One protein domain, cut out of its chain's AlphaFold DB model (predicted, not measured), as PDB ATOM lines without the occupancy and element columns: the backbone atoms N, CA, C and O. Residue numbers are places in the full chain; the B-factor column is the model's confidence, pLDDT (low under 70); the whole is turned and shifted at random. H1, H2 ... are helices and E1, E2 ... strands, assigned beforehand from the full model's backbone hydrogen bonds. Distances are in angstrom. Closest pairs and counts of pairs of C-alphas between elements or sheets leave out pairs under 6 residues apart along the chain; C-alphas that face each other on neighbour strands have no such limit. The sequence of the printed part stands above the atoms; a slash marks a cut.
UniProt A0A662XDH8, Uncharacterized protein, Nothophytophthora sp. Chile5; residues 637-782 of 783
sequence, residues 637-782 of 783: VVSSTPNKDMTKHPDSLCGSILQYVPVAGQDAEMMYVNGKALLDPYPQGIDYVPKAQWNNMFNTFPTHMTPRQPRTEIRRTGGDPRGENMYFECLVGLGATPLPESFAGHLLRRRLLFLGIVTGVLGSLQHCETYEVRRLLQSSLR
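This is residues 637 to 782 of the 783 residues of an uncharacterized protein of Nothophytophthora sp. Chile5 (UniProt A0A662XDH8). A loop-built body of little regular structure has one antiparallel hairpin, E1-E2, and one long helix, H4, with H2, H5 and H6 packed on it. Of 146 printed residues, 54 are in named elements, mostly helix: H1 E1 E2 H2 H3 H4 H5 H6. It is compact, radius of gyration of the C-alphas 16.8 A, spanning 49 by 44 by 35 A.

H1, 645 to 648, and H3, 686 to 691, touch no helix. The hairpin of E1, 657 to 660, and E2, 670 to 674, has N 659 3.1 A from O 672. H4, 741 to 758, touches H2, 676 to 679, with 747 to 754 alone, C-alphas 751 and 679 closest at 5.7 A. Every O i to N i+4 pair in H6, 773 to 780, is within hydrogen-bond range, and 13 of 14 are in H4; in H3 0 of 2 are, beside 2 of 3 O i to N i+3 pairs within range, and in H5, 762 to 766, 0 of 1, beside 2 of 2 O i to N i+3 pairs within range.

H4 runs 26.9 A, from C-alpha 741 at (-28.950, 53.551, 6.433) to C-alpha 758 at (-13.455, 44.816, 26.602).

H3 to H4 is a long link of 49 residues; pLDDT is under 70 in 34 residues, among them residues 715 to 725 and residues 770 to 782.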
ATOM      1  N   VAL A 637     -28.955  36.831   4.991       94.06
ATOM      2  CA  VAL A 637     -27.631  37.126   5.568       94.06
ATOM      3  C   VAL A 637     -27.193  38.562   5.310       94.06
ATOM      4  O   VAL A 637     -27.657  39.205   4.368       94.06
ATOM      5  N   VAL A 638     -26.274  39.049   6.144       92.12
ATOM      6  CA  VAL A 638     -25.479  40.266   5.913       92.12
ATOM      7  C   VAL A 638     -24.177  39.910   5.192       92.12
ATOM      8  O   VAL A 638     -23.571  38.889   5.492       92.12
ATOM      9  N   SER A 639     -23.707  40.772   4.285       87.31
ATOM     10  CA  SER A 639     -22.419  40.618   3.595       87.31
ATOM     11  C   SER A 639     -21.219  40.637   4.568       87.31
ATOM     12  O   SER A 639     -20.788  41.719   4.979       87.31
ATOM     13  N   SER A 640     -20.638  39.483   4.908       78.25
ATOM     14  CA  SER A 640     -19.433  39.389   5.759       78.25
ATOM     15  C   SER A 640     -18.113  39.477   4.979       78.25
ATOM     16  O   SER A 640     -17.090  39.846   5.550       78.25
ATOM     17  N   THR A 641     -18.113  39.195   3.675       72.50
ATOM     18  CA  THR A 641     -16.893  39.136   2.854       72.50
ATOM     19  C   THR A 641     -16.311  40.531   2.534       72.50
ATOM     20  O   THR A 641     -16.961  41.331   1.850       72.50
ATOM     21  N   PRO A 642     -15.068  40.859   2.937       65.25
ATOM     22  CA  PRO A 642     -14.361  42.036   2.431       65.25
ATOM     23  C   PRO A 642     -13.794  41.802   1.013       65.25
ATOM     24  O   PRO A 642     -13.673  40.677   0.543       65.25
ATOM     25  N   ASN A 643     -13.342  42.875   0.351       65.81
ATOM     26  CA  ASN A 643     -12.609  42.857  -0.933       65.81
ATOM     27  C   ASN A 643     -13.427  42.498  -2.195       65.81
ATOM     28  O   ASN A 643     -13.223  41.464  -2.833       65.81
ATOM     29  N   LYS A 644     -14.255  43.456  -2.646       75.38
ATOM     30  CA  LYS A 644     -14.969  43.441  -3.946       75.38
ATOM     31  C   LYS A 644     -15.960  42.280  -4.126       75.38
ATOM     32  O   LYS A 644     -16.268  41.925  -5.261       75.38
ATOM     33  N   ASP A 645     -16.488  41.735  -3.031       78.25
ATOM     34  CA  ASP A 645     -17.446  40.622  -3.047       78.25
ATOM     35  C   ASP A 645     -18.641  40.905  -3.970       78.25
ATOM     36  O   ASP A 645     -18.827  40.211  -4.960       78.25
ATOM     37  N   MET A 646     -19.307  42.052  -3.794       84.94
ATOM     38  CA  MET A 646     -20.404  42.525  -4.661       84.94
ATOM     39  C   MET A 646     -20.055  42.690  -6.153       84.94
ATOM     40  O   MET A 646     -20.946  42.845  -6.982       84.94
ATOM     41  N   THR A 647     -18.769  42.720  -6.518       85.25
ATOM     42  CA  THR A 647     -18.310  42.750  -7.922       85.25
ATOM     43  C   THR A 647     -18.095  41.342  -8.485       85.25
ATOM     44  O   THR A 647     -18.159  41.155  -9.697       85.25
ATOM     45  N   LYS A 648     -17.833  40.358  -7.619       81.62
ATOM     46  CA  LYS A 648     -17.677  38.939  -7.961       81.62
ATOM     47  C   LYS A 648     -19.003  38.174  -7.887       81.62
ATOM     48  O   LYS A 648     -19.269  37.343  -8.747       81.62
ATOM     49  N   HIS A 649     -19.805  38.444  -6.864       84.31
ATOM     50  CA  HIS A 649     -21.012  37.717  -6.479       84.31
ATOM     51  C   HIS A 649     -22.155  38.737  -6.278       84.31
ATOM     52  O   HIS A 649     -22.530  39.055  -5.152       84.31
ATOM     53  N   PRO A 650     -22.677  39.346  -7.361       88.12
ATOM     54  CA  PRO A 650     -23.646  40.445  -7.267       88.12
ATOM     55  C   PRO A 650     -25.038  40.011  -6.771       88.12
ATOM     56  O   PRO A 650     -25.858  40.861  -6.431       88.12
ATOM     57  N   ASP A 651     -25.312  38.707  -6.750       88.25
ATOM     58  CA  ASP A 651     -26.598  38.075  -6.444       88.25
ATOM     59  C   ASP A 651     -26.503  36.990  -5.351       88.25
ATOM     60  O   ASP A 651     -27.454  36.241  -5.136       88.25
ATOM     61  N   SER A 652     -25.349  36.868  -4.697       88.38
ATOM     62  CA  SER A 652     -25.022  35.753  -3.809       88.38
ATOM     63  C   SER A 652     -24.204  36.281  -2.635       88.38
ATOM     64  O   SER A 652     -23.148  36.866  -2.846       88.38
ATOM     65  N   LEU A 653     -24.682  36.096  -1.402       89.81
ATOM     66  CA  LEU A 653     -24.064  36.680  -0.202       89.81
ATOM     67  C   LEU A 653     -23.686  35.615   0.823       89.81
ATOM     68  O   LEU A 653     -24.448  34.681   1.050       89.81
ATOM     69  N   CYS A 654     -22.551  35.802   1.493       87.19
ATOM     70  CA  CYS A 654     -22.096  34.977   2.614       87.19
ATOM     71  C   CYS A 654     -22.008  35.824   3.888       87.19
ATOM     72  O   CYS A 654     -21.524  36.958   3.832       87.19
ATOM     73  N   GLY A 655     -22.437  35.271   5.028       88.31
ATOM     74  CA  GLY A 655     -22.216  35.902   6.329       88.31
ATOM     75  C   GLY A 655     -23.241  35.588   7.415       88.31
ATOM     76  O   GLY A 655     -23.944  34.574   7.379       88.31
ATOM     77  N   SER A 656     -23.274  36.482   8.405       90.94
ATOM     78  CA  SER A 656     -24.123  36.446   9.603       90.94
ATOM     79  C   SER A 656     -25.616  36.366   9.275       90.94
ATOM     80  O   SER A 656     -26.069  37.027   8.338       90.94
ATOM     81  N   ILE A 657     -26.377  35.585  10.055       93.81
ATOM     82  CA  ILE A 657     -27.827  35.409   9.861       93.81
ATOM     83  C   ILE A 657     -28.537  36.741  10.087       93.81
ATOM     84  O   ILE A 657     -28.296  37.405  11.087       93.81
ATOM     85  N   LEU A 658     -29.446  37.097   9.185       96.12
ATOM     86  CA  LEU A 658     -30.363  38.224   9.286       96.12
ATOM     87  C   LEU A 658     -31.797  37.704   9.224       96.12
ATOM     88  O   LEU A 658     -32.136  36.934   8.323       96.12
ATOM     89  N   GLN A 659     -32.644  38.189  10.129       97.19
ATOM     90  CA  GLN A 659     -34.081  37.929  10.100       97.19
ATOM     91  C   GLN A 659     -34.873  39.221   9.867       97.19
ATOM     92  O   GLN A 659     -34.513  40.310  10.329       97.19
ATOM     93  N   TYR A 660     -35.986  39.086   9.151       96.69
ATOM     94  CA  TYR A 660     -36.958  40.153   8.911       96.69
ATOM     95  C   TYR A 660     -38.114  40.083   9.918       96.69
ATOM     96  O   TYR A 660     -38.416  39.016  10.453       96.69
ATOM     97  N   VAL A 661     -38.792  41.209  10.150       96.44
ATOM     98  CA  VAL A 661     -40.001  41.272  10.986       96.44
ATOM     99  C   VAL A 661     -41.051  40.298  10.414       96.44
ATOM    100  O   VAL A 661     -41.326  40.351   9.208       96.44
ATOM    101  N   PRO A 662     -41.648  39.402  11.228       95.38
ATOM    102  CA  PRO A 662     -42.436  38.262  10.753       95.38
ATOM    103  C   PRO A 662     -43.879  38.635  10.352       95.38
ATOM    104  O   PRO A 662     -44.842  37.970  10.722       95.38
ATOM    105  N   VAL A 663     -44.039  39.714   9.581       92.50
ATOM    106  CA  VAL A 663     -45.321  40.190   9.035       92.50
ATOM    107  C   VAL A 663     -45.412  39.933   7.534       92.50
ATOM    108  O   VAL A 663     -44.450  40.160   6.803       92.50
ATOM    109  N   ALA A 664     -46.589  39.522   7.055       81.19
ATOM    110  CA  ALA A 664     -46.854  39.259   5.633       81.19
ATOM    111  C   ALA A 664     -46.993  40.535   4.762       81.19
ATOM    112  O   ALA A 664     -47.151  40.442   3.545       81.19
ATOM    113  N   GLY A 665     -46.951  41.729   5.369       80.75
ATOM    114  CA  GLY A 665     -47.037  43.018   4.670       80.75
ATOM    115  C   GLY A 665     -45.849  43.288   3.738       80.75
ATOM    116  O   GLY A 665     -44.793  42.670   3.868       80.75
ATOM    117  N   GLN A 666     -46.004  44.225   2.795       75.19
ATOM    118  CA  GLN A 666     -45.009  44.488   1.738       75.19
ATOM    119  C   GLN A 666     -43.663  45.016   2.258       75.19
ATOM    120  O   GLN A 666     -42.634  44.748   1.635       75.19
ATOM    121  N   ASP A 667     -43.651  45.697   3.404       84.12
ATOM    122  CA  ASP A 667     -42.448  46.293   3.981       84.12
ATOM    123  C   ASP A 667     -41.455  45.222   4.458       84.12
ATOM    124  O   ASP A 667     -41.702  44.486   5.414       84.12
ATOM    125  N   ALA A 668     -40.309  45.135   3.781       91.19
ATOM    126  CA  ALA A 668     -39.206  44.245   4.132       91.19
ATOM    127  C   ALA A 668     -38.373  44.823   5.289       91.19
ATOM    128  O   ALA A 668     -37.200  45.160   5.127       91.19
ATOM    129  N   GLU A 669     -38.995  44.976   6.459       93.81
ATOM    130  CA  GLU A 669     -38.331  45.531   7.635       93.81
ATOM    131  C   GLU A 669     -37.396  44.515   8.305       93.81
ATOM    132  O   GLU A 669     -37.793  43.411   8.673       93.81
ATOM    133  N   MET A 670     -36.135  44.909   8.457       94.38
ATOM    134  CA  MET A 670     -35.073  44.141   9.102       94.38
ATOM    135  C   MET A 670     -35.243  44.146  10.629       94.38
ATOM    136  O   MET A 670     -35.353  45.218  11.222       94.38
ATOM    137  N   MET A 671     -35.224  42.969  11.265       94.88
ATOM    138  CA  MET A 671     -35.437  42.825  12.710       94.88
ATOM    139  C   MET A 671     -34.117  42.763  13.490       94.88
ATOM    140  O   MET A 671     -33.866  43.599  14.366       94.88
ATOM    141  N   TYR A 672     -33.264  41.786  13.165       95.94
ATOM    142  CA  TYR A 672     -31.982  41.564  13.836       95.94
ATOM    143  C   TYR A 672     -30.961  40.847  12.944       95.94
ATOM    144  O   TYR A 672     -31.303  40.329  11.876       95.94
ATOM    145  N   VAL A 673     -29.705  40.824  13.401       96.00
ATOM    146  CA  VAL A 673     -28.615  40.011  12.838       96.00
ATOM    147  C   VAL A 673     -27.937  39.229  13.957       96.00
ATOM    148  O   VAL A 673     -27.435  39.860  14.883       96.00
ATOM    149  N   ASN A 674     -27.868  37.902  13.862       94.12
ATOM    150  CA  ASN A 674     -27.025  37.085  14.735       94.12
ATOM    151  C   ASN A 674     -25.616  36.994  14.130       94.12
ATOM    152  O   ASN A 674     -25.449  36.485  13.013       94.12
ATOM    153  N   GLY A 675     -24.602  37.540  14.810       89.19
ATOM    154  CA  GLY A 675     -23.276  37.644  14.206       89.19
ATOM    155  C   GLY A 675     -22.150  38.158  15.095       89.19
ATOM    156  O   GLY A 675     -21.718  39.302  14.950       89.19
ATOM    157  N   LYS A 676     -21.539  37.263  15.876       86.88
ATOM    158  CA  LYS A 676     -20.292  37.491  16.629       86.88
ATOM    159  C   LYS A 676     -19.196  38.153  15.795       86.88
ATOM    160  O   LYS A 676     -18.573  39.105  16.257       86.88
ATOM    161  N   ALA A 677     -19.009  37.708  14.550       84.31
ATOM    162  CA  ALA A 677     -18.026  38.264  13.615       84.31
ATOM    163  C   ALA A 677     -18.307  39.724  13.198       84.31
ATOM    164  O   ALA A 677     -17.430  40.381  12.652       84.31
ATOM    165  N   LEU A 678     -19.494  40.279  13.459       89.19
ATOM    166  CA  LEU A 678     -19.750  41.711  13.291       89.19
ATOM    167  C   LEU A 678     -19.348  42.528  14.529       89.19
ATOM    168  O   LEU A 678     -19.166  43.737  14.397       89.19
ATOM    169  N   LEU A 679     -19.169  41.919  15.703       89.25
ATOM    170  CA  LEU A 679     -18.797  42.608  16.949       89.25
ATOM    171  C   LEU A 679     -17.316  42.435  17.290       89.25
ATOM    172  O   LEU A 679     -16.626  43.418  17.558       89.25
ATOM    173  N   ASP A 680     -16.843  41.195  17.240       86.69
ATOM    174  CA  ASP A 680     -15.494  40.774  17.598       86.69
ATOM    175  C   ASP A 680     -14.650  40.570  16.322       86.69
ATOM    176  O   ASP A 680     -15.041  39.766  15.471       86.69
ATOM    177  N   PRO A 681     -13.511  41.274  16.146       80.44
ATOM    178  CA  PRO A 681     -12.614  41.065  15.009       80.44
ATOM    179  C   PRO A 681     -11.871  39.722  15.050       80.44
ATOM    180  O   PRO A 681     -11.381  39.269  14.016       80.44
ATOM    181  N   TYR A 682     -11.805  39.079  16.217       79.38
ATOM    182  CA  TYR A 682     -11.150  37.794  16.436       79.38
ATOM    183  C   TYR A 682     -12.123  36.816  17.108       79.38
ATOM    184  O   TYR A 682     -11.826  36.296  18.186       79.38
ATOM    185  N   PRO A 683     -13.271  36.504  16.469       70.44
ATOM    186  CA  PRO A 683     -14.381  35.808  17.119       70.44
ATOM    187  C   PRO A 683     -14.015  34.390  17.590       70.44
ATOM    188  O   PRO A 683     -14.743  33.811  18.393       70.44
ATOM    189  N   GLN A 684     -12.889  33.846  17.111       69.50
ATOM    190  CA  GLN A 684     -12.344  32.522  17.436       69.50
ATOM    191  C   GLN A 684     -10.961  32.589  18.108       69.50
ATOM    192  O   GLN A 684     -10.222  31.608  18.120       69.50
ATOM    193  N   GLY A 685     -10.594  33.755  18.646       75.12
ATOM    194  CA  GLY A 685      -9.239  34.054  19.099       75.12
ATOM    195  C   GLY A 685      -8.291  34.412  17.949       75.12
ATOM    196  O   GLY A 685      -8.564  34.171  16.771       75.12
ATOM    197  N   ILE A 686      -7.154  35.014  18.304       76.25
ATOM    198  CA  ILE A 686      -6.145  35.489  17.345       76.25
ATOM    199  C   ILE A 686      -5.469  34.307  16.628       76.25
ATOM    200  O   ILE A 686      -5.210  34.378  15.428       76.25
ATOM    201  N   ASP A 687      -5.271  33.183  17.321       76.81
ATOM    202  CA  ASP A 687      -4.612  31.982  16.783       76.81
ATOM    203  C   ASP A 687      -5.408  31.297  15.654       76.81
ATOM    204  O   ASP A 687      -4.855  30.518  14.875       76.81
ATOM    205  N   TYR A 688      -6.704  31.602  15.530       69.31
ATOM    206  CA  TYR A 688      -7.557  31.107  14.450       69.31
ATOM    207  C   TYR A 688      -7.552  32.021  13.211       69.31
ATOM    208  O   TYR A 688      -8.041  31.614  12.161       69.31
ATOM    209  N   VAL A 689      -6.972  33.228  13.267       72.19
ATOM    210  CA  VAL A 689      -6.933  34.160  12.118       72.19
ATOM    211  C   VAL A 689      -6.346  33.528  10.841       72.19
ATOM    212  O   VAL A 689      -6.955  33.713   9.787       72.19
ATOM    213  N   PRO A 690      -5.267  32.716  10.878       69.25
ATOM    214  CA  PRO A 690      -4.761  32.019   9.686       69.25
ATOM    215  C   PRO A 690      -5.703  30.939   9.123       69.25
ATOM    216  O   PRO A 690      -5.467  30.441   8.026       69.25
ATOM    217  N   LYS A 691      -6.740  30.552   9.876       69.94
ATOM    218  CA  LYS A 691      -7.764  29.554   9.519       69.94
ATOM    219  C   LYS A 691      -9.132  30.188   9.221       69.94
ATOM    220  O   LYS A 691     -10.073  29.470   8.892       69.94
ATOM    221  N   ALA A 692      -9.262  31.511   9.349       66.31
ATOM    222  CA  ALA A 692     -10.520  32.215   9.142       66.31
ATOM    223  C   ALA A 692     -10.943  32.162   7.663       66.31
ATOM    224  O   ALA A 692     -10.215  32.602   6.773       66.31
ATOM    225  N   GLN A 693     -12.137  31.629   7.407       69.56
ATOM    226  CA  GLN A 693     -12.707  31.525   6.065       69.56
ATOM    227  C   GLN A 693     -13.394  32.836   5.649       69.56
ATOM    228  O   GLN A 693     -13.895  33.594   6.484       69.56
ATOM    229  N   TRP A 694     -13.394  33.131   4.343       70.44
ATOM    230  CA  TRP A 694     -13.800  34.449   3.831       70.44
ATOM    231  C   TRP A 694     -15.310  34.732   3.942       70.44
ATOM    232  O   TRP A 694     -15.711  35.892   4.001       70.44
ATOM    233  N   ASN A 695     -16.124  33.677   4.039       65.25
ATOM    234  CA  ASN A 695     -17.563  33.694   4.333       65.25
ATOM    235  C   ASN A 695     -17.924  34.311   5.696       65.25
ATOM    236  O   ASN A 695     -19.027  34.835   5.839       65.25
ATOM    237  N   ASN A 696     -17.039  34.237   6.696       69.06
ATOM    238  CA  ASN A 696     -17.336  34.586   8.090       69.06
ATOM    239  C   ASN A 696     -16.258  35.504   8.704       69.06
ATOM    240  O   ASN A 696     -15.850  35.356   9.857       69.06
ATOM    241  N   MET A 697     -15.762  36.450   7.901       75.12
ATOM    242  CA  MET A 697     -14.805  37.471   8.335       75.12
ATOM    243  C   MET A 697     -15.473  38.639   9.068       75.12
ATOM    244  O   MET A 697     -16.646  38.951   8.857       75.12
ATOM    245  N   PHE A 698     -14.677  39.356   9.867       80.31
ATOM    246  CA  PHE A 698     -15.079  40.651  10.407       80.31
ATOM    247  C   PHE A 698     -15.188  41.695   9.296       80.31
ATOM    248  O   PHE A 698     -14.184  42.137   8.732       80.31
ATOM    249  N   ASN A 699     -16.416  42.129   9.010       83.06
ATOM    250  CA  ASN A 699     -16.666  43.234   8.096       83.06
ATOM    251  C   ASN A 699     -16.870  44.542   8.870       83.06
ATOM    252  O   ASN A 699     -17.882  44.734   9.547       83.06
ATOM    253  N   THR A 700     -15.933  45.482   8.746       80.88
ATOM    254  CA  THR A 700     -16.054  46.806   9.372       80.88
ATOM    255  C   THR A 700     -17.262  47.584   8.839       80.88
ATOM    256  O   THR A 700     -17.921  48.275   9.612       80.88
ATOM    257  N   PHE A 701     -17.589  47.441   7.552       84.81
ATOM    258  CA  PHE A 701     -18.663  48.176   6.880       84.81
ATOM    259  C   PHE A 701     -19.423  47.254   5.908       84.81
ATOM    260  O   PHE A 701     -19.231  47.348   4.692       84.81
ATOM    261  N   PRO A 702     -20.285  46.350   6.415       89.88
ATOM    262  CA  PRO A 702     -21.199  45.598   5.564       89.88
ATOM    263  C   PRO A 702     -22.113  46.557   4.796       89.88
ATOM    264  O   PRO A 702     -22.524  47.595   5.316       89.88
ATOM    265  N   THR A 703     -22.415  46.215   3.544       89.75
ATOM    266  CA  THR A 703     -23.139  47.110   2.620       89.75
ATOM    267  C   THR A 703     -24.446  46.523   2.107       89.75
ATOM    268  O   THR A 703     -25.346  47.287   1.765       89.75
ATOM    269  N   HIS A 704     -24.564  45.195   2.068       93.25
ATOM    270  CA  HIS A 704     -25.704  44.497   1.484       93.25
ATOM    271  C   HIS A 704     -26.233  43.397   2.407       93.25
ATOM    272  O   HIS A 704     -25.515  42.858   3.253       93.25
ATOM    273  N   MET A 705     -27.503  43.068   2.203       94.75
ATOM    274  CA  MET A 705     -28.210  41.939   2.793       94.75
ATOM    275  C   MET A 705     -28.955  41.158   1.708       94.75
ATOM    276  O   MET A 705     -29.280  41.713   0.654       94.75
ATOM    277  N   THR A 706     -29.254  39.885   1.952       95.50
ATOM    278  CA  THR A 706     -30.160  39.118   1.080       95.50
ATOM    279  C   THR A 706     -31.571  39.701   1.204       95.50
ATOM    280  O   THR A 706     -32.000  39.945   2.330       95.50
ATOM    281  N   PRO A 707     -32.293  39.969   0.101       95.44
ATOM    282  CA  PRO A 707     -33.644  40.514   0.164       95.44
ATOM    283  C   PRO A 707     -34.624  39.525   0.810       95.44
ATOM    284  O   PRO A 707     -34.538  38.316   0.604       95.44
ATOM    285  N   ARG A 708     -35.608  40.057   1.546       95.56
ATOM    286  CA  ARG A 708     -36.663  39.259   2.185       95.56
ATOM    287  C   ARG A 708     -37.420  38.411   1.164       95.56
ATOM    288  O   ARG A 708     -37.979  38.936   0.202       95.56
ATOM    289  N   GLN A 709     -37.492  37.115   1.435       93.88
ATOM    290  CA  GLN A 709     -38.009  36.096   0.524       93.88
ATOM    291  C   GLN A 709     -38.722  34.974   1.297       93.88
ATOM    292  O   GLN A 709     -38.444  34.779   2.485       93.88
ATOM    293  N   PRO A 710     -39.612  34.199   0.654       93.75
ATOM    294  CA  PRO A 710     -40.048  32.908   1.178       93.75
ATOM    295  C   PRO A 710     -38.857  31.962   1.384       93.75
ATOM    296  O   PRO A 710     -37.815  32.084   0.733       93.75
ATOM    297  N   ARG A 711     -39.013  30.990   2.282       93.00
ATOM    298  CA  ARG A 711     -37.953  30.031   2.602       93.00
ATOM    299  C   ARG A 711     -37.563  29.204   1.371       93.00
ATOM    300  O   ARG A 711     -38.413  28.584   0.739       93.00
ATOM    301  N   THR A 712     -36.272  29.212   1.039       92.00
ATOM    302  CA  THR A 712     -35.741  28.748  -0.253       92.00
ATOM    303  C   THR A 712     -34.515  27.854  -0.060       92.00
ATOM    304  O   THR A 712     -33.685  28.107   0.807       92.00
ATOM    305  N   GLU A 713     -34.420  26.797  -0.868       89.31
ATOM    306  CA  GLU A 713     -33.359  25.779  -0.857       89.31
ATOM    307  C   GLU A 713     -32.068  26.281  -1.518       89.31
ATOM    308  O   GLU A 713     -32.082  26.722  -2.671       89.31
ATOM    309  N   ILE A 714     -30.945  26.196  -0.799       82.19
ATOM    310  CA  ILE A 714     -29.648  26.707  -1.260       82.19
ATOM    311  C   ILE A 714     -28.981  25.661  -2.157       82.19
ATOM    312  O   ILE A 714     -28.688  24.549  -1.726       82.19
ATOM    313  N   ARG A 715     -28.699  26.019  -3.415       67.62
ATOM    314  CA  ARG A 715     -28.008  25.135  -4.369       67.62
ATOM    315  C   ARG A 715     -26.502  25.379  -4.347       67.62
ATOM    316  O   ARG A 715     -26.032  26.316  -4.992       67.62
ATOM    317  N   ARG A 716     -25.746  24.483  -3.701       61.16
ATOM    318  CA  ARG A 716     -24.268  24.540  -3.583       61.16
ATOM    319  C   ARG A 716     -23.523  24.756  -4.914       61.16
ATOM    320  O   ARG A 716     -22.447  25.336  -4.920       61.16
ATOM    321  N   THR A 717     -24.096  24.307  -6.032       50.12
ATOM    322  CA  THR A 717     -23.507  24.343  -7.387       50.12
ATOM    323  C   THR A 717     -24.264  25.247  -8.374       50.12
ATOM    324  O   THR A 717     -24.035  25.171  -9.580       50.12
ATOM    325  N   GLY A 718     -25.235  26.042  -7.903       44.44
ATOM    326  CA  GLY A 718     -26.354  26.487  -8.745       44.44
ATOM    327  C   GLY A 718     -26.452  27.968  -9.122       44.44
ATOM    328  O   GLY A 718     -27.426  28.299  -9.796       44.44
ATOM    329  N   GLY A 719     -25.536  28.842  -8.682       47.34
ATOM    330  CA  GLY A 719     -25.695  30.301  -8.836       47.34
ATOM    331  C   GLY A 719     -24.475  31.101  -9.301       47.34
ATOM    332  O   GLY A 719     -24.667  32.060 -10.037       47.34
ATOM    333  N   ASP A 720     -23.235  30.724  -8.963       51.75
ATOM    334  CA  ASP A 720     -22.072  31.446  -9.502       51.75
ATOM    335  C   ASP A 720     -21.841  31.096 -10.988       51.75
ATOM    336  O   ASP A 720     -21.547  29.938 -11.300       51.75
ATOM    337  N   PRO A 721     -21.893  32.068 -11.923       48.38
ATOM    338  CA  PRO A 721     -21.607  31.826 -13.337       48.38
ATOM    339  C   PRO A 721     -20.144  31.450 -13.636       48.38
ATOM    340  O   PRO A 721     -19.841  31.142 -14.791       48.38
ATOM    341  N   ARG A 722     -19.229  31.473 -12.650       54.19
ATOM    342  CA  ARG A 722     -17.852  30.953 -12.787       54.19
ATOM    343  C   ARG A 722     -17.676  29.518 -12.270       54.19
ATOM    344  O   ARG A 722     -16.661  28.904 -12.592       54.19
ATOM    345  N   GLY A 723     -18.656  28.962 -11.554       54.62
ATOM    346  CA  GLY A 723     -18.614  27.599 -11.013       54.62
ATOM    347  C   GLY A 723     -17.750  27.427  -9.757       54.62
ATOM    348  O   GLY A 723     -17.259  26.328  -9.509       54.62
ATOM    349  N   GLU A 724     -17.533  28.486  -8.977       63.25
ATOM    350  CA  GLU A 724     -16.822  28.423  -7.697       63.25
ATOM    351  C   GLU A 724     -17.689  27.741  -6.620       63.25
ATOM    352  O   GLU A 724     -18.858  28.082  -6.428       63.25
ATOM    353  N   ASN A 725     -17.114  26.784  -5.880       68.25
ATOM    354  CA  ASN A 725     -17.780  26.157  -4.734       68.25
ATOM    355  C   ASN A 725     -17.924  27.182  -3.596       68.25
ATOM    356  O   ASN A 725     -16.954  27.482  -2.898       68.25
ATOM    357  N   MET A 726     -19.133  27.710  -3.404       74.56
ATOM    358  CA  MET A 726     -19.450  28.611  -2.292       74.56
ATOM    359  C   MET A 726     -19.720  27.826  -0.998       74.56
ATOM    360  O   MET A 726     -20.190  26.687  -1.030       74.56
ATOM    361  N   TYR A 727     -19.423  28.438   0.150       78.06
ATOM    362  CA  TYR A 727     -19.635  27.828   1.466       78.06
ATOM    363  C   TYR A 727     -21.126  27.686   1.827       78.06
ATOM    364  O   TYR A 727     -21.990  28.350   1.253       78.06
ATOM    365  N   PHE A 728     -21.441  26.832   2.804       76.31
ATOM    366  CA  PHE A 728     -22.824  26.511   3.178       76.31
ATOM    367  C   PHE A 728     -23.557  27.669   3.879       76.31
ATOM    368  O   PHE A 728     -24.784  27.728   3.856       76.31
ATOM    369  N   GLU A 729     -22.830  28.626   4.460       80.38
ATOM    370  CA  GLU A 729     -23.406  29.837   5.046       80.38
ATOM    371  C   GLU A 729     -23.875  30.849   3.985       80.38
ATOM    372  O   GLU A 729     -24.557  31.819   4.333       80.38
ATOM    373  N   CYS A 730     -23.516  30.636   2.712       87.00
ATOM    374  CA  CYS A 730     -23.816  31.525   1.598       87.00
ATOM    375  C   CYS A 730     -25.215  31.291   1.007       87.00
ATOM    376  O   CYS A 730     -25.588  30.180   0.636       87.00
ATOM    377  N   LEU A 731     -25.965  32.373   0.819       90.12
ATOM    378  CA  LEU A 731     -27.259  32.395   0.144       90.12
ATOM    379  C   LEU A 731     -27.059  32.609  -1.365       90.12
ATOM    380  O   LEU A 731     -27.221  33.706  -1.898       90.12
ATOM    381  N   VAL A 732     -26.640  31.528  -2.027       88.00
ATOM    382  CA  VAL A 732     -26.265  31.470  -3.449       88.00
ATOM    383  C   VAL A 732     -27.467  31.737  -4.365       88.00
ATOM    384  O   VAL A 732     -28.457  31.008  -4.323       88.00
ATOM    385  N   GLY A 733     -27.369  32.759  -5.220       87.88
ATOM    386  CA  GLY A 733     -28.381  33.134  -6.214       87.88
ATOM    387  C   GLY A 733     -29.671  33.741  -5.645       87.88
ATOM    388  O   GLY A 733     -30.652  33.859  -6.376       87.88
ATOM    389  N   LEU A 734     -29.700  34.101  -4.354       91.75
ATOM    390  CA  LEU A 734     -30.897  34.626  -3.671       91.75
ATOM    391  C   LEU A 734     -30.976  36.167  -3.665       91.75
ATOM    392  O   LEU A 734     -31.878  36.757  -3.071       91.75
ATOM    393  N   GLY A 735     -30.058  36.826  -4.370       92.12
ATOM    394  CA  GLY A 735     -30.010  38.269  -4.558       92.12
ATOM    395  C   GLY A 735     -29.306  39.029  -3.433       92.12
ATOM    396  O   GLY A 735     -29.026  38.516  -2.349       92.12
ATOM    397  N   ALA A 736     -29.055  40.307  -3.704       93.88
ATOM    398  CA  ALA A 736     -28.508  41.261  -2.752       93.88
ATOM    399  C   ALA A 736     -29.232  42.607  -2.878       93.88
ATOM    400  O   ALA A 736     -29.509  43.081  -3.979       93.88
ATOM    401  N   THR A 737     -29.516  43.240  -1.744       94.12
ATOM    402  CA  THR A 737     -30.071  44.595  -1.646       94.12
ATOM    403  C   THR A 737     -29.248  45.410  -0.643       94.12
ATOM    404  O   THR A 737     -28.712  44.819   0.299       94.12
ATOM    405  N   PRO A 738     -29.092  46.738  -0.801       93.81
ATOM    406  CA  PRO A 738     -28.401  47.558   0.188       93.81
ATOM    407  C   PRO A 738     -29.019  47.438   1.589       93.81
ATOM    408  O   PRO A 738     -30.237  47.328   1.739       93.81
ATOM    409  N   LEU A 739     -28.171  47.494   2.616       93.00
ATOM    410  CA  LEU A 739     -28.610  47.587   4.011       93.00
ATOM    411  C   LEU A 739     -29.317  48.931   4.292       93.00
ATOM    412  O   LEU A 739     -28.972  49.943   3.675       93.00
ATOM    413  N   PRO A 740     -30.257  48.988   5.257       91.06
ATOM    414  CA  PRO A 740     -30.851  50.248   5.706       91.06
ATOM    415  C   PRO A 740     -29.792  51.224   6.246       91.06
ATOM    416  O   PRO A 740     -28.905  50.810   6.992       91.06
ATOM    417  N   GLU A 741     -29.912  52.528   5.957       85.75
ATOM    418  CA  GLU A 741     -28.950  53.551   6.433       85.75
ATOM    419  C   GLU A 741     -28.781  53.558   7.967       85.75
ATOM    420  O   GLU A 741     -27.707  53.885   8.476       85.75
ATOM    421  N   SER A 742     -29.824  53.171   8.709       86.25
ATOM    422  CA  SER A 742     -29.788  53.041  10.168       86.25
ATOM    423  C   SER A 742     -28.840  51.939  10.649       86.25
ATOM    424  O   SER A 742     -28.221  52.109  11.700       86.25
ATOM    425  N   PHE A 743     -28.681  50.840   9.899       91.06
ATOM    426  CA  PHE A 743     -27.945  49.649  10.342       91.06
ATOM    427  C   PHE A 743     -26.508  49.971  10.759       91.06
ATOM    428  O   PHE A 743     -26.048  49.521  11.807       91.06
ATOM    429  N   ALA A 744     -25.817  50.817   9.991       89.62
ATOM    430  CA  ALA A 744     -24.462  51.258  10.312       89.62
ATOM    431  C   ALA A 744     -24.384  52.022  11.651       89.62
ATOM    432  O   ALA A 744     -23.393  51.899  12.371       89.62
ATOM    433  N   GLY A 745     -25.436  52.764  12.017       88.88
ATOM    434  CA  GLY A 745     -25.554  53.439  13.311       88.88
ATOM    435  C   GLY A 745     -25.762  52.462  14.474       88.88
ATOM    436  O   GLY A 745     -25.089  52.598  15.496       88.88
ATOM    437  N   HIS A 746     -26.631  51.457  14.305       90.75
ATOM    438  CA  HIS A 746     -26.843  50.387  15.295       90.75
ATOM    439  C   HIS A 746     -25.575  49.547  15.494       90.75
ATOM    440  O   HIS A 746     -25.101  49.404  16.618       90.75
ATOM    441  N   LEU A 747     -24.962  49.071  14.405       92.38
ATOM    442  CA  LEU A 747     -23.711  48.309  14.430       92.38
ATOM    443  C   LEU A 747     -22.579  49.088  15.120       92.38
ATOM    444  O   LEU A 747     -21.841  48.521  15.925       92.38
ATOM    445  N   LEU A 748     -22.449  50.392  14.850       91.50
ATOM    446  CA  LEU A 748     -21.450  51.235  15.507       91.50
ATOM    447  C   LEU A 748     -21.740  51.418  17.006       91.50
ATOM    448  O   LEU A 748     -20.818  51.279  17.808       91.50
ATOM    449  N   ARG A 749     -22.996  51.669  17.407       91.50
ATOM    450  CA  ARG A 749     -23.382  51.764  18.827       91.50
ATOM    451  C   ARG A 749     -23.090  50.455  19.564       91.50
ATOM    452  O   ARG A 749     -22.336  50.456  20.536       91.50
ATOM    453  N   ARG A 750     -23.573  49.333  19.028       93.44
ATOM    454  CA  ARG A 750     -23.354  47.971  19.535       93.44
ATOM    455  C   ARG A 750     -21.860  47.655  19.724       93.44
ATOM    456  O   ARG A 750     -21.475  47.143  20.774       93.44
ATOM    457  N   ARG A 751     -21.008  48.031  18.757       92.94
ATOM    458  CA  ARG A 751     -19.538  47.906  18.835       92.94
ATOM    459  C   ARG A 751     -18.890  48.811  19.882       92.94
ATOM    460  O   ARG A 751     -17.977  48.360  20.562       92.94
ATOM    461  N   LEU A 752     -19.325  50.064  20.025       93.06
ATOM    462  CA  LEU A 752     -18.777  50.995  21.025       93.06
ATOM    463  C   LEU A 752     -19.113  50.559  22.459       93.06
ATOM    464  O   LEU A 752     -18.273  50.670  23.355       93.06
ATOM    465  N   LEU A 753     -20.313  50.008  22.666       94.62
ATOM    466  CA  LEU A 753     -20.708  49.375  23.923       94.62
ATOM    467  C   LEU A 753     -19.827  48.144  24.214       94.62
ATOM    468  O   LEU A 753     -19.235  48.065  25.287       94.62
ATOM    469  N   PHE A 754     -19.674  47.233  23.244       95.12
ATOM    470  CA  PHE A 754     -18.828  46.034  23.359       95.12
ATOM    471  C   PHE A 754     -17.361  46.376  23.663       95.12
ATOM    472  O   PHE A 754     -16.823  45.954  24.688       95.12
ATOM    473  N   LEU A 755     -16.726  47.196  22.819       93.50
ATOM    474  CA  LEU A 755     -15.319  47.577  22.950       93.50
ATOM    475  C   LEU A 755     -15.045  48.318  24.265       93.50
ATOM    476  O   LEU A 755     -13.996  48.113  24.874       93.50
ATOM    477  N   GLY A 756     -15.980  49.148  24.734       93.88
ATOM    478  CA  GLY A 756     -15.850  49.833  26.019       93.88
ATOM    479  C   GLY A 756     -15.866  48.887  27.223       93.88
ATOM    480  O   GLY A 756     -15.181  49.162  28.202       93.88
ATOM    481  N   ILE A 757     -16.553  47.740  27.145       94.94
ATOM    482  CA  ILE A 757     -16.454  46.697  28.179       94.94
ATOM    483  C   ILE A 757     -15.112  45.968  28.066       94.94
ATOM    484  O   ILE A 757     -14.388  45.886  29.056       94.94
ATOM    485  N   VAL A 758     -14.734  45.518  26.861       92.94
ATOM    486  CA  VAL A 758     -13.455  44.816  26.602       92.94
ATOM    487  C   VAL A 758     -12.234  45.636  27.048       92.94
ATOM    488  O   VAL A 758     -11.241  45.076  27.500       92.94
ATOM    489  N   THR A 759     -12.303  46.965  26.948       93.06
ATOM    490  CA  THR A 759     -11.219  47.890  27.334       93.06
ATOM    491  C   THR A 759     -11.368  48.492  28.738       93.06
ATOM    492  O   THR A 759     -10.540  49.309  29.138       93.06
ATOM    493  N   GLY A 760     -12.415  48.136  29.494       91.88
ATOM    494  CA  GLY A 760     -12.710  48.711  30.815       91.88
ATOM    495  C   GLY A 760     -13.173  50.179  30.801       91.88
ATOM    496  O   GLY A 760     -13.380  50.778  31.858       91.88
ATOM    497  N   VAL A 761     -13.383  50.776  29.624       92.12
ATOM    498  CA  VAL A 761     -13.900  52.142  29.432       92.12
ATOM    499  C   VAL A 761     -15.433  52.150  29.559       92.12
ATOM    500  O   VAL A 761     -16.162  52.567  28.660       92.12
ATOM    501  N   LEU A 762     -15.938  51.719  30.722       89.31
ATOM    502  CA  LEU A 762     -17.373  51.537  31.013       89.31
ATOM    503  C   LEU A 762     -18.217  52.823  30.894       89.31
ATOM    504  O   LEU A 762     -19.444  52.758  30.864       89.31
ATOM    505  N   GLY A 763     -17.584  53.996  30.781       87.50
ATOM    506  CA  GLY A 763     -18.262  55.247  30.434       87.50
ATOM    507  C   GLY A 763     -18.981  55.195  29.079       87.50
ATOM    508  O   GLY A 763     -19.993  55.874  28.919       87.50
ATOM    509  N   SER A 764     -18.543  54.343  28.138       87.12
ATOM    510  CA  SER A 764     -19.254  54.126  26.867       87.12
ATOM    511  C   SER A 764     -20.698  53.662  27.080       87.12
ATOM    512  O   SER A 764     -21.584  54.066  26.334       87.12
ATOM    513  N   LEU A 765     -20.951  52.887  28.141       89.12
ATOM    514  CA  LEU A 765     -22.269  52.348  28.466       89.12
ATOM    515  C   LEU A 765     -23.263  53.432  28.885       89.12
ATOM    516  O   LEU A 765     -24.459  53.175  28.908       89.12
ATOM    517  N   GLN A 766     -22.824  54.653  29.193       86.56
ATOM    518  CA  GLN A 766     -23.749  55.750  29.488       86.56
ATOM    519  C   GLN A 766     -24.407  56.296  28.211       86.56
ATOM    520  O   GLN A 766     -25.532  56.793  28.276       86.56
ATOM    521  N   HIS A 767     -23.763  56.122  27.056       85.94
ATOM    522  CA  HIS A 767     -24.205  56.647  25.769       85.94
ATOM    523  C   HIS A 767     -25.159  55.698  25.036       85.94
ATOM    524  O   HIS A 767     -25.007  54.478  25.061       85.94
ATOM    525  N   CYS A 768     -26.149  56.285  24.365       88.81
ATOM    526  CA  CYS A 768     -27.119  55.601  23.506       88.81
ATOM    527  C   CYS A 768     -27.219  56.237  22.109       88.81
ATOM    528  O   CYS A 768     -28.022  55.795  21.283       88.81
ATOM    529  N   GLU A 769     -26.427  57.273  21.837       81.25
ATOM    530  CA  GLU A 769     -26.423  58.043  20.601       81.25
ATOM    531  C   GLU A 769     -26.043  57.166  19.397       81.25
ATOM    532  O   GLU A 769     -24.883  56.799  19.205       81.25
ATOM    533  N   THR A 770     -27.016  56.856  18.538       66.75
ATOM    534  CA  THR A 770     -26.740  56.329  17.201       66.75
ATOM    535  C   THR A 770     -26.150  57.439  16.335       66.75
ATOM    536  O   THR A 770     -26.766  58.479  16.095       66.75
ATOM    537  N   TYR A 771     -24.937  57.219  15.833       59.62
ATOM    538  CA  TYR A 771     -24.324  58.122  14.867       59.62
ATOM    539  C   TYR A 771     -25.011  57.953  13.508       59.62
ATOM    540  O   TYR A 771     -24.660  57.063  12.734       59.62
ATOM    541  N   GLU A 772     -25.978  58.820  13.197       54.41
ATOM    542  CA  GLU A 772     -26.501  58.949  11.835       54.41
ATOM    543  C   GLU A 772     -25.336  59.216  10.867       54.41
ATOM    544  O   GLU A 772     -24.745  60.301  10.868       54.41
ATOM    545  N   VAL A 773     -25.015  58.243  10.007       50.75
ATOM    546  CA  VAL A 773     -23.896  58.320   9.044       50.75
ATOM    547  C   VAL A 773     -24.007  59.562   8.151       50.75
ATOM    548  O   VAL A 773     -23.002  60.182   7.794       50.75
ATOM    549  N   ARG A 774     -25.242  60.005   7.890       47.41
ATOM    550  CA  ARG A 774     -25.577  61.260   7.211       47.41
ATOM    551  C   ARG A 774     -24.847  62.477   7.787       47.41
ATOM    552  O   ARG A 774     -24.441  63.340   7.012       47.41
ATOM    553  N   ARG A 775     -24.633  62.553   9.105       46.75
ATOM    554  CA  ARG A 775     -23.915  63.663   9.756       46.75
ATOM    555  C   ARG A 775     -22.422  63.652   9.426       46.75
ATOM    556  O   ARG A 775     -21.880  64.703   9.103       46.75
ATOM    557  N   LEU A 776     -21.793  62.473   9.436       47.50
ATOM    558  CA  LEU A 776     -20.373  62.287   9.104       47.50
ATOM    559  C   LEU A 776     -20.098  62.576   7.619       47.50
ATOM    560  O   LEU A 776     -19.163  63.308   7.283       47.50
ATOM    561  N   LEU A 777     -20.965  62.084   6.729       45.75
ATOM    562  CA  LEU A 777     -20.893  62.378   5.295       45.75
ATOM    563  C   LEU A 777     -21.164  63.863   4.997       45.75
ATOM    564  O   LEU A 777     -20.477  64.452   4.169       45.75
ATOM    565  N   GLN A 778     -22.099  64.509   5.702       45.78
ATOM    566  CA  GLN A 778     -22.347  65.950   5.551       45.78
ATOM    567  C   GLN A 778     -21.236  66.840   6.125       45.78
ATOM    568  O   GLN A 778     -21.099  67.965   5.652       45.78
ATOM    569  N   SER A 779     -20.437  66.378   7.095       45.19
ATOM    570  CA  SER A 779     -19.188  67.066   7.458       45.19
ATOM    571  C   SER A 779     -18.105  66.889   6.392       45.19
ATOM    572  O   SER A 779     -17.483  67.877   6.020       45.19
ATOM    573  N   SER A 780     -17.941  65.680   5.843       46.00
ATOM    574  CA  SER A 780     -16.954  65.384   4.786       46.00
ATOM    575  C   SER A 780     -17.251  66.111   3.460       46.00
ATOM    576  O   SER A 780     -16.348  66.470   2.719       46.00
ATOM    577  N   LEU A 781     -18.526  66.413   3.185       41.88
ATOM    578  CA  LEU A 781     -18.968  67.245   2.053       41.88
ATOM    579  C   LEU A 781     -19.021  68.757   2.376       41.88
ATOM    580  O   LEU A 781     -19.637  69.529   1.637       41.88
ATOM    581  N   ARG A 782     -18.434  69.185   3.502       42.22
ATOM    582  CA  ARG A 782     -18.323  70.595   3.933       42.22
ATOM    583  C   ARG A 782     -16.907  71.005   4.361       42.22
ATOM    584  O   ARG A 782     -16.713  72.175   4.694       42.22
TER     585      ARG A 782